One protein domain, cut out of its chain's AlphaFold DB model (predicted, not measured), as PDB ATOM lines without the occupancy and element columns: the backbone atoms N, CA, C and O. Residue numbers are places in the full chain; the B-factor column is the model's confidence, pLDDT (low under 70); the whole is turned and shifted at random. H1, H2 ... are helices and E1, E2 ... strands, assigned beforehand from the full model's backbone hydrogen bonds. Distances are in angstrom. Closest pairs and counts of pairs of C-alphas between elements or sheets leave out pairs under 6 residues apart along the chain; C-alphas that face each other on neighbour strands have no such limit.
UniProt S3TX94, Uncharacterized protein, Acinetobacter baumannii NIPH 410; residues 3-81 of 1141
ATOM      1  N   LYS A   3     -33.299  19.282  -5.459       85.25
ATOM      2  CA  LYS A   3     -33.942  20.596  -5.401       85.25
ATOM      3  C   LYS A   3     -35.334  20.510  -6.020       85.25
ATOM      4  O   LYS A   3     -35.470  19.977  -7.116       85.25
ATOM      5  N   VAL A   4     -36.354  21.048  -5.356       88.06
ATOM      6  CA  VAL A   4     -37.730  21.102  -5.871       88.06
ATOM      7  C   VAL A   4     -38.152  22.558  -6.021       88.06
ATOM      8  O   VAL A   4     -38.098  23.322  -5.064       88.06
ATOM      9  N   ILE A   5     -38.554  22.954  -7.225       85.50
ATOM     10  CA  ILE A   5     -39.094  24.277  -7.535       85.50
ATOM     11  C   ILE A   5     -40.604  24.128  -7.705       85.50
ATOM     12  O   ILE A   5     -41.069  23.590  -8.705       85.50
ATOM     13  N   TYR A   6     -41.373  24.609  -6.738       84.31
ATOM     14  CA  TYR A   6     -42.828  24.575  -6.782       84.31
ATOM     15  C   TYR A   6     -43.402  25.893  -7.315       84.31
ATOM     16  O   TYR A   6     -43.015  26.982  -6.869       84.31
ATOM     17  N   LYS A   7     -44.342  25.782  -8.259       78.94
ATOM     18  CA  LYS A   7     -45.073  26.881  -8.894       78.94
ATOM     19  C   LYS A   7     -46.578  26.607  -8.899       78.94
ATOM     20  O   LYS A   7     -47.015  25.486  -9.134       78.94
ATOM     21  N   LYS A   8     -47.382  27.654  -8.707       69.31
ATOM     22  CA  LYS A   8     -48.849  27.572  -8.836       69.31
ATOM     23  C   LYS A   8     -49.335  27.591 -10.284       69.31
ATOM     24  O   LYS A   8     -50.463  27.233 -10.545       69.31
ATOM     25  N   ASP A   9     -48.517  28.007 -11.234       62.78
ATOM     26  CA  ASP A   9     -48.842  27.897 -12.650       62.78
ATOM     27  C   ASP A   9     -47.548  27.922 -13.476       62.78
ATOM     28  O   ASP A   9     -46.484  28.294 -12.969       62.78
ATOM     29  N   ALA A  10     -47.599  27.456 -14.725       55.75
ATOM     30  CA  ALA A  10     -46.391  27.264 -15.534       55.75
ATOM     31  C   ALA A  10     -45.660  28.584 -15.855       55.75
ATOM     32  O   ALA A  10     -44.445  28.576 -16.079       55.75
ATOM     33  N   LEU A  11     -46.380  29.711 -15.831       53.22
ATOM     34  CA  LEU A  11     -45.894  31.045 -16.185       53.22
ATOM     35  C   LEU A  11     -45.611  31.923 -14.955       53.22
ATOM     36  O   LEU A  11     -45.043  33.002 -15.102       53.22
ATOM     37  N   SER A  12     -45.934  31.447 -13.751       54.78
ATOM     38  CA  SER A  12     -45.730  32.169 -12.496       54.78
ATOM     39  C   SER A  12     -44.265  32.573 -12.308       54.78
ATOM     40  O   SER A  12     -43.354  31.725 -12.350       54.78
ATOM     41  N   GLU A  13     -44.042  33.869 -12.072       59.44
ATOM     42  CA  GLU A  13     -42.742  34.412 -11.660       59.44
ATOM     43  C   GLU A  13     -42.430  34.061 -10.196       59.44
ATOM     44  O   GLU A  13     -41.268  33.848  -9.838       59.44
ATOM     45  N   GLU A  14     -43.466  33.911  -9.361       60.72
ATOM     46  CA  GLU A  14     -43.334  33.466  -7.976       60.72
ATOM     47  C   GLU A  14     -43.099  31.950  -7.910       60.72
ATOM     48  O   GLU A  14     -43.921  31.133  -8.333       60.72
ATOM     49  N   LYS A  15     -41.949  31.560  -7.353       75.19
ATOM     50  CA  LYS A  15     -41.557  30.161  -7.150       75.19
ATOM     51  C   LYS A  15     -41.062  29.949  -5.730       75.19
ATOM     52  O   LYS A  15     -40.376  30.799  -5.166       75.19
ATOM     53  N   THR A  16     -41.364  28.784  -5.176       81.81
ATOM     54  CA  THR A  16     -40.798  28.336  -3.896       81.81
ATOM     55  C   THR A  16     -39.786  27.240  -4.169       81.81
ATOM     56  O   THR A  16     -40.045  26.338  -4.961       81.81
ATOM     57  N   ILE A  17     -38.598  27.356  -3.577       85.56
ATOM     58  CA  ILE A  17     -37.510  26.398  -3.772       85.56
ATOM     59  C   ILE A  17     -37.297  25.651  -2.462       85.56
ATOM     60  O   ILE A  17     -36.977  26.255  -1.441       85.56
ATOM     61  N   GLU A  18     -37.444  24.335  -2.514       87.00
ATOM     62  CA  GLU A  18     -37.312  23.428  -1.381       87.00
ATOM     63  C   GLU A  18     -36.217  22.383  -1.658       87.00
ATOM     64  O   GLU A  18     -35.840  22.130  -2.805       87.00
ATOM     65  N   GLN A  19     -35.666  21.786  -0.601       85.56
ATOM     66  CA  GLN A  19     -34.692  20.694  -0.695       85.56
ATOM     67  C   GLN A  19     -35.307  19.438  -0.086       85.56
ATOM     68  O   GLN A  19     -35.809  19.481   1.036       85.56
ATOM     69  N   ALA A  20     -35.243  18.321  -0.804       81.50
ATOM     70  CA  ALA A  20     -35.804  17.045  -0.367       81.50
ATOM     71  C   ALA A  20     -34.791  15.908  -0.549       81.50
ATOM     72  O   ALA A  20     -33.834  16.031  -1.317       81.50
ATOM     73  N   GLN A  21     -34.959  14.780   0.149       82.19
ATOM     74  CA  GLN A  21     -34.111  13.613  -0.121       82.19
ATOM     75  C   GLN A  21     -34.482  12.967  -1.460       82.19
ATOM     76  O   GLN A  21     -33.579  12.714  -2.255       82.19
ATOM     77  N   THR A  22     -35.782  12.793  -1.721       83.81
ATOM     78  CA  THR A  22     -36.346  12.299  -2.989       83.81
ATOM     79  C   THR A  22     -37.629  13.060  -3.356       83.81
ATOM     80  O   THR A  22     -38.221  13.731  -2.503       83.81
ATOM     81  N   ILE A  23     -38.065  12.984  -4.620       85.12
ATOM     82  CA  ILE A  23     -39.268  13.696  -5.090       85.12
ATOM     83  C   ILE A  23     -40.545  13.029  -4.571       85.12
ATOM     84  O   ILE A  23     -41.497  13.715  -4.209       85.12
ATOM     85  N   GLY A  24     -40.544  11.704  -4.432       79.62
ATOM     86  CA  GLY A  24     -41.626  10.921  -3.850       79.62
ATOM     87  C   GLY A  24     -41.868  11.252  -2.383       79.62
ATOM     88  O   GLY A  24     -43.025  11.415  -1.993       79.62
ATOM     89  N   GLN A  25     -40.814  11.452  -1.581       82.56
ATOM     90  CA  GLN A  25     -40.971  11.915  -0.196       82.56
ATOM     91  C   GLN A  25     -41.595  13.317  -0.147       82.56
ATOM     92  O   GLN A  25     -42.480  13.577   0.666       82.56
ATOM     93  N   TRP A  26     -41.151  14.217  -1.028       89.00
ATOM     94  CA  TRP A  26     -41.686  15.574  -1.091       89.00
ATOM     95  C   TRP A  26     -43.177  15.577  -1.465       89.00
ATOM     96  O   TRP A  26     -43.990  16.155  -0.746       89.00
ATOM     97  N   LEU A  27     -43.556  14.847  -2.518       82.50
ATOM     98  CA  LEU A  27     -44.942  14.743  -2.983       82.50
ATOM     99  C   LEU A  27     -45.867  14.119  -1.938       82.50
ATOM    100  O   LEU A  27     -46.934  14.664  -1.676       82.50
ATOM    101  N   THR A  28     -45.449  13.020  -1.304       77.06
ATOM    102  CA  THR A  28     -46.257  12.339  -0.273       77.06
ATOM    103  C   THR A  28     -46.394  13.149   1.015       77.06
ATOM    104  O   THR A  28     -47.352  12.954   1.756       77.06
ATOM    105  N   SER A  29     -45.483  14.093   1.278       81.94
ATOM    106  CA  SER A  29     -45.639  15.048   2.384       81.94
ATOM    107  C   SER A  29     -46.631  16.181   2.078       81.94
ATOM    108  O   SER A  29     -47.211  16.750   3.001       81.94
ATOM    109  N   LYS A  30     -46.826  16.508   0.792       79.50
ATOM    110  CA  LYS A  30     -47.683  17.604   0.309       79.50
ATOM    111  C   LYS A  30     -49.095  17.154  -0.054       79.50
ATOM    112  O   LYS A  30     -50.035  17.918   0.149       79.50
ATOM    113  N   TYR A  31     -49.242  15.946  -0.589       75.81
ATOM    114  CA  TYR A  31     -50.498  15.434  -1.122       75.81
ATOM    115  C   TYR A  31     -50.761  14.020  -0.601       75.81
ATOM    116  O   TYR A  31     -49.901  13.146  -0.685       75.81
ATOM    117  N   GLU A  32     -51.976  13.783  -0.105       65.44
ATOM    118  CA  GLU A  32     -52.424  12.448   0.312       65.44
ATOM    119  C   GLU A  32     -52.625  11.522  -0.905       65.44
ATOM    120  O   GLU A  32     -52.337  10.330  -0.839       65.44
ATOM    121  N   HIS A  33     -53.060  12.089  -2.040       66.88
ATOM    122  CA  HIS A  33     -53.189  11.451  -3.359       66.88
ATOM    123  C   HIS A  33     -52.800  12.465  -4.454       66.88
ATOM    124  O   HIS A  33     -53.032  13.660  -4.277       66.88
ATOM    125  N   MET A  34     -52.219  12.019  -5.577       65.25
ATOM    126  CA  MET A  34     -51.720  12.927  -6.628       65.25
ATOM    127  C   MET A  34     -52.875  13.666  -7.344       65.25
ATOM    128  O   MET A  34     -53.720  12.996  -7.941       65.25
ATOM    129  N   PRO A  35     -52.919  15.012  -7.347       69.06
ATOM    130  CA  PRO A  35     -53.960  15.766  -8.052       69.06
ATOM    131  C   PRO A  35     -53.763  15.773  -9.582       69.06
ATOM    132  O   PRO A  35     -52.646  15.947 -10.064       69.06
ATOM    133  N   GLU A  36     -54.844  15.647 -10.366       64.25
ATOM    134  CA  GLU A  36     -54.782  15.542 -11.845       64.25
ATOM    135  C   GLU A  36     -54.188  16.775 -12.551       64.25
ATOM    136  O   GLU A  36     -53.683  16.676 -13.675       64.25
ATOM    137  N   HIS A  37     -54.244  17.939 -11.906       71.06
ATOM    138  CA  HIS A  37     -53.761  19.224 -12.421       71.06
ATOM    139  C   HIS A  37     -52.305  19.533 -12.041       71.06
ATOM    140  O   HIS A  37     -51.815  20.614 -12.373       71.06
ATOM    141  N   VAL A  38     -51.608  18.597 -11.387       76.94
ATOM    142  CA  VAL A  38     -50.174  18.705 -11.096       76.94
ATOM    143  C   VAL A  38     -49.352  18.139 -12.257       76.94
ATOM    144  O   VAL A  38     -49.650  17.072 -12.804       76.94
ATOM    145  N   ARG A  39     -48.303  18.861 -12.653       79.19
ATOM    146  CA  ARG A  39     -47.313  18.418 -13.651       79.19
ATOM    147  C   ARG A  39     -45.904  18.557 -13.085       79.19
ATOM    148  O   ARG A  39     -45.619  19.538 -12.397       79.19
ATOM    149  N   ILE A  40     -45.042  17.573 -13.350       84.06
ATOM    150  CA  ILE A  40     -43.681  17.494 -12.806       84.06
ATOM    151  C   ILE A  40     -42.673  17.395 -13.940       84.06
ATOM    152  O   ILE A  40     -42.790  16.539 -14.809       84.06
ATOM    153  N   PHE A  41     -41.639  18.223 -13.882       82.38
ATOM    154  CA  PHE A  41     -40.557  18.263 -14.858       82.38
ATOM    155  C   PHE A  41     -39.226  18.014 -14.157       82.38
ATOM    156  O   PHE A  41     -39.042  18.451 -13.019       82.38
ATOM    157  N   HIS A  42     -38.291  17.325 -14.805       83.69
ATOM    158  CA  HIS A  42     -36.970  17.027 -14.248       83.69
ATOM    159  C   HIS A  42     -35.863  17.566 -15.140       83.69
ATOM    160  O   HIS A  42     -35.913  17.480 -16.363       83.69
ATOM    161  N   THR A  43     -34.830  18.110 -14.507       75.00
ATOM    162  CA  THR A  43     -33.581  18.447 -15.173       75.00
ATOM    163  C   THR A  43     -32.397  18.019 -14.318       75.00
ATOM    164  O   THR A  43     -32.416  18.086 -13.087       75.00
ATOM    165  N   THR A  44     -31.316  17.620 -14.978       68.81
ATOM    166  CA  THR A  44     -30.039  17.312 -14.326       68.81
ATOM    167  C   THR A  44     -29.268  18.579 -13.921       68.81
ATOM    168  O   THR A  44     -28.318  18.489 -13.144       68.81
ATOM    169  N   SER A  45     -29.679  19.766 -14.396       64.44
ATOM    170  CA  SER A  45     -29.091  21.063 -14.033       64.44
ATOM    171  C   SER A  45     -29.602  21.579 -12.678       64.44
ATOM    172  O   SER A  45     -30.778  21.445 -12.345       64.44
ATOM    173  N   ASN A  46     -28.731  22.222 -11.890       65.25
ATOM    174  CA  ASN A  46     -29.090  22.819 -10.590       65.25
ATOM    175  C   ASN A  46     -29.432  24.326 -10.678       65.25
ATOM    176  O   ASN A  46     -29.513  25.022  -9.662       65.25
ATOM    177  N   MET A  47     -29.591  24.854 -11.896       60.03
ATOM    178  CA  MET A  47     -29.889  26.268 -12.143       60.03
ATOM    179  C   MET A  47     -31.303  26.645 -11.674       60.03
ATOM    180  O   MET A  47     -32.233  25.848 -11.752       60.03
ATOM    181  N   ASP A  48     -31.484  27.881 -11.201       55.28
ATOM    182  CA  ASP A  48     -32.782  28.379 -10.710       55.28
ATOM    183  C   ASP A  48     -33.838  28.556 -11.816       55.28
ATOM    184  O   ASP A  48     -35.024  28.697 -11.513       55.28
ATOM    185  N   HIS A  49     -33.425  28.555 -13.085       55.97
ATOM    186  CA  HIS A  49     -34.266  28.778 -14.264       55.97
ATOM    187  C   HIS A  49     -34.218  27.567 -15.201       55.97
ATOM    188  O   HIS A  49     -33.769  27.656 -16.340       55.97
ATOM    189  N   ALA A  50     -34.618  26.411 -14.681       53.84
ATOM    190  CA  ALA A  50     -34.735  25.190 -15.462       53.84
ATOM    191  C   ALA A  50     -35.911  25.270 -16.458       53.84
ATOM    192  O   ALA A  50     -36.981  25.787 -16.132       53.84
ATOM    193  N   GLU A  51     -35.687  24.776 -17.675       54.25
ATOM    194  CA  GLU A  51     -36.622  24.860 -18.800       54.25
ATOM    195  C   GLU A  51     -37.791  23.870 -18.632       54.25
ATOM    196  O   GLU A  51     -37.578  22.666 -18.464       54.25
ATOM    197  N   ILE A  52     -39.029  24.378 -18.673       58.25
ATOM    198  CA  ILE A  52     -40.259  23.572 -18.652       58.25
ATOM    199  C   ILE A  52     -40.606  23.232 -20.104       58.25
ATOM    200  O   ILE A  52     -41.034  24.096 -20.865       58.25
ATOM    201  N   SER A  53     -40.402  21.976 -20.494       51.19
ATOM    202  CA  SER A  53     -40.683  21.466 -21.839       51.19
ATOM    203  C   SER A  53     -41.285  20.068 -21.749       51.19
ATOM    204  O   SER A  53     -40.948  19.309 -20.840       51.19
ATOM    205  N   PHE A  54     -42.134  19.709 -22.717       48.06
ATOM    206  CA  PHE A  54     -42.759  18.382 -22.815       48.06
ATOM    207  C   PHE A  54     -41.723  17.245 -22.835       48.06
ATOM    208  O   PHE A  54     -41.995  16.153 -22.351       48.06
ATOM    209  N   ALA A  55     -40.520  17.508 -23.356       49.31
ATOM    210  CA  ALA A  55     -39.431  16.532 -23.410       49.31
ATOM    211  C   ALA A  55     -38.849  16.175 -22.028       49.31
ATOM    212  O   ALA A  55     -38.232  15.124 -21.881       49.31
ATOM    213  N   ASN A  56     -39.058  17.037 -21.027       64.38
ATOM    214  CA  ASN A  56     -38.508  16.905 -19.678       64.38
ATOM    215  C   ASN A  56     -39.609  16.654 -18.632       64.38
ATOM    216  O   ASN A  56     -39.340  16.699 -17.429       64.38
ATOM    217  N   GLU A  57     -40.855  16.438 -19.068       79.06
ATOM    218  CA  GLU A  57     -41.955  16.088 -18.177       79.06
ATOM    219  C   GLU A  57     -41.802  14.641 -17.703       79.06
ATOM    220  O   GLU A  57     -41.686  13.709 -18.495       79.06
ATOM    221  N   VAL A  58     -41.827  14.458 -16.389       77.88
ATOM    222  CA  VAL A  58     -41.680  13.162 -15.730       77.88
ATOM    223  C   VAL A  58     -42.820  12.902 -14.744       77.88
ATOM    224  O   VAL A  58     -42.626  12.222 -13.744       77.88
ATOM    225  N   THR A  59     -44.012  13.459 -14.983       83.62
ATOM    226  CA  THR A  59     -45.179  13.274 -14.105       83.62
ATOM    227  C   THR A  59     -45.514  11.776 -13.966       83.62
ATOM    228  O   THR A  59     -45.930  11.160 -14.951       83.62
ATOM    229  N   PRO A  60     -45.350  11.166 -12.775       76.19
ATOM    230  CA  PRO A  60     -45.512   9.725 -12.611       76.19
ATOM    231  C   PRO A  60     -46.992   9.346 -12.632       76.19
ATOM    232  O   PRO A  60     -47.798   9.924 -11.903       76.19
ATOM    233  N   LYS A  61     -47.350   8.341 -13.434       70.12
ATOM    234  CA  LYS A  61     -48.745   7.883 -13.586       70.12
ATOM    235  C   LYS A  61     -49.100   6.719 -12.667       70.12
ATOM    236  O   LYS A  61     -50.269   6.376 -12.514       70.12
ATOM    237  N   ASN A  62     -48.101   6.086 -12.060       69.94
ATOM    238  CA  ASN A  62     -48.272   4.974 -11.133       69.94
ATOM    239  C   ASN A  62     -47.142   4.945 -10.087       69.94
ATOM    240  O   ASN A  62     -46.119   5.622 -10.211       69.94
ATOM    241  N   ALA A  63     -47.320   4.135  -9.040       66.94
ATOM    242  CA  ALA A  63     -46.372   4.051  -7.927       66.94
ATOM    243  C   ALA A  63     -44.988   3.491  -8.320       66.94
ATOM    244  O   ALA A  63     -44.015   3.714  -7.600       66.94
ATOM    245  N   TYR A  64     -44.887   2.759  -9.436       63.03
ATOM    246  CA  TYR A  64     -43.617   2.230  -9.932       63.03
ATOM    247  C   TYR A  64     -42.791   3.326 -10.616       63.03
ATOM    248  O   TYR A  64     -41.624   3.499 -10.273       63.03
ATOM    249  N   GLU A  65     -43.412   4.128 -11.486       66.44
ATOM    250  CA  GLU A  65     -42.787   5.306 -12.103       66.44
ATOM    251  C   GLU A  65     -42.328   6.314 -11.046       66.44
ATOM    252  O   GLU A  65     -41.198   6.787 -11.111       66.44
ATOM    253  N   LEU A  66     -43.129   6.562 -10.001       72.00
ATOM    254  CA  LEU A  66     -42.734   7.450  -8.900       72.00
ATOM    255  C   LEU A  66     -41.444   6.981  -8.200       72.00
ATOM    256  O   LEU A  66     -40.555   7.790  -7.943       72.00
ATOM    257  N   LYS A  67     -41.305   5.672  -7.944       69.31
ATOM    258  CA  LYS A  67     -40.082   5.100  -7.351       69.31
ATOM    259  C   LYS A  67     -38.870   5.220  -8.268       69.31
ATOM    260  O   LYS A  67     -37.756   5.289  -7.765       69.31
ATOM    261  N   GLN A  68     -39.055   5.234  -9.587       67.75
ATOM    262  CA  GLN A  68     -37.948   5.437 -10.525       67.75
ATOM    263  C   GLN A  68     -37.430   6.881 -10.493       67.75
ATOM    264  O   GLN A  68     -36.222   7.093 -10.597       67.75
ATOM    265  N   LEU A  69     -38.311   7.862 -10.269       74.81
ATOM    266  CA  LEU A  69     -37.931   9.276 -10.165       74.81
ATOM    267  C   LEU A  69     -37.129   9.590  -8.900       74.81
ATOM    268  O   LEU A  69     -36.294  10.490  -8.918       74.81
ATOM    269  N   ASP A  70     -37.320   8.823  -7.826       75.94
ATOM    270  CA  ASP A  70     -36.564   8.975  -6.577       75.94
ATOM    271  C   ASP A  70     -35.056   8.725  -6.734       75.94
ATOM    272  O   ASP A  70     -34.268   9.195  -5.912       75.94
ATOM    273  N   PHE A  71     -34.643   8.029  -7.797       66.50
ATOM    274  CA  PHE A  71     -33.236   7.783  -8.115       66.50
ATOM    275  C   PHE A  71     -32.616   8.853  -9.024       66.50
ATOM    276  O   PHE A  71     -31.407   8.806  -9.267       66.50
ATOM    277  N   LEU A  72     -33.402   9.811  -9.532       66.12
ATOM    278  CA  LEU A  72     -32.903  10.845 -10.436       66.12
ATOM    279  C   LEU A  72     -32.292  12.017  -9.648       66.12
ATOM    280  O   LEU A  72     -32.993  12.693  -8.889       66.12
ATOM    281  N   PRO A  73     -30.991  12.313  -9.826       69.56
ATOM    282  CA  PRO A  73     -30.378  13.493  -9.234       69.56
ATOM    283  C   PRO A  73     -30.749  14.753 -10.031       69.56
ATOM    284  O   PRO A  73     -30.980  14.691 -11.238       69.56
ATOM    285  N   GLY A  74     -30.758  15.914  -9.376       79.44
ATOM    286  CA  GLY A  74     -30.964  17.209 -10.035       79.44
ATOM    287  C   GLY A  74     -32.133  18.007  -9.462       79.44
ATOM    288  O   GLY A  74     -32.412  17.937  -8.260       79.44
ATOM    289  N   THR A  75     -32.779  18.791 -10.325       84.12
ATOM    290  CA  THR A  75     -33.874  19.699  -9.967       84.12
ATOM    291  C   THR A  75     -35.194  19.203 -10.544       84.12
ATOM    292  O   THR A  75     -35.285  18.917 -11.737       84.12
ATOM    293  N   PHE A  76     -36.228  19.159  -9.710       85.81
ATOM    294  CA  PHE A  76     -37.607  18.904 -10.114       85.81
ATOM    295  C   PHE A  76     -38.421  20.194 -10.066       85.81
ATOM    296  O   PHE A  76     -38.277  20.977  -9.132       85.81
ATOM    297  N   ILE A  77     -39.286  20.416 -11.049       83.88
ATOM    298  CA  ILE A  77     -40.201  21.559 -11.103       83.88
ATOM    299  C   ILE A  77     -41.624  21.021 -11.040       83.88
ATOM    300  O   ILE A  77     -41.989  20.187 -11.863       83.88
ATOM    301  N   VAL A  78     -42.420  21.490 -10.084       83.88
ATOM    302  CA  VAL A  78     -43.801  21.039  -9.860       83.88
ATOM    303  C   VAL A  78     -44.751  22.212 -10.079       83.88
ATOM    304  O   VAL A  78     -44.558  23.264  -9.474       83.88
ATOM    305  N   VAL A  79     -45.754  22.037 -10.942       78.62
ATOM    306  CA  VAL A  79     -46.698  23.086 -11.362       78.62
ATOM    307  C   VAL A  79     -48.146  22.678 -11.062       78.62
ATOM    308  O   VAL A  79     -48.545  21.593 -11.479       78.62
ATOM    309  N   GLU A  80     -48.933  23.536 -10.395       76.50
ATOM    310  CA  GLU A  80     -50.320  23.250  -9.957       76.50
ATOM    311  C   GLU A  80     -51.363  24.313 -10.408       76.50
ATOM    312  O   GLU A  80     -51.757  25.161  -9.615       76.50
ATOM    313  N   ASN A  81     -51.852  24.268 -11.658       59.56
ATOM    314  CA  ASN A  81     -52.685  25.336 -12.263       59.56
ATOM    315  C   ASN A  81     -54.103  25.519 -11.633       59.56
ATOM    316  O   ASN A  81     -54.880  24.559 -11.627       59.56
TER     317      ASN A  81
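Overview. This is residues 3 to 81 of the 1141 residues of an uncharacterized protein of Acinetobacter baumannii NIPH 410 (UniProt S3TX94). A strongly twisted sheet of four strands makes the body; the short helix H1 grazes it, and H2 sits farther out, meeting H1 steeply, while the long link 44 to 62 wraps round the E3 edge. The printed part has 79 residues, in chain order E1 E2 H1 E3 H2 E4; the sheet, E2 E1 E4 E3, is mixed. The class is mixed, helices and strands, with under half of the residues in named elements. The whole is compact, with a radius of gyration of the C-alphas of 11.5 A and spans of 30 by 24 by 23 A.

Arrangement. Start with the inner strands E1, residues 3 to 7, and E4, residues 75 to 80: they are parallel, with N 5 and O 76 2.8 A apart, within hydrogen-bond range. Edge strand E2, residues 16 to 20, is antiparallel to E1, with N 4 and O 18 at 2.8 A; E1 and E2 form a hairpin. Edge strand E3, residues 38 to 43, is antiparallel to E4, with N 41 and O 77 at 2.8 A. Next find H1, residues 23 to 30, which only grazes the sheet with residues 23 to 27. E2, H1 and E3 form a split strand-helix-strand unit, two strands running the same way with E1 and E4 between them in the sheet; its crossover is right-handed. H2, residues 63 to 69, is not on the sheet. It touches H1, the closest C-alphas being those of Gly 24 and Leu 66, 6.2 A apart, at a steep tilt of 59 degrees, opposite ways. In H1 and H2 every O i to N i+4 pair is within hydrogen-bond range.

Along the chain. Find C-alpha 3 at (-33.942, 20.596, -5.401), where E1 begins. E3 runs 17.1 A from C-alpha 38 at (-50.174, 18.705, -11.096); H1 covers 10.7 A. E4 runs 16.8 A to C-alpha 80 at (-50.320, 23.250, -9.957).

Size, cuts and confidence. The C-alphas farthest apart, Glu 13 and Tyr 64, are 32.2 A apart. The printed part has no cut, and the link from E3 to H2 is long. Look for pLDDT under 70 at 35 residues, among them 8 to 14 and 44 to 56.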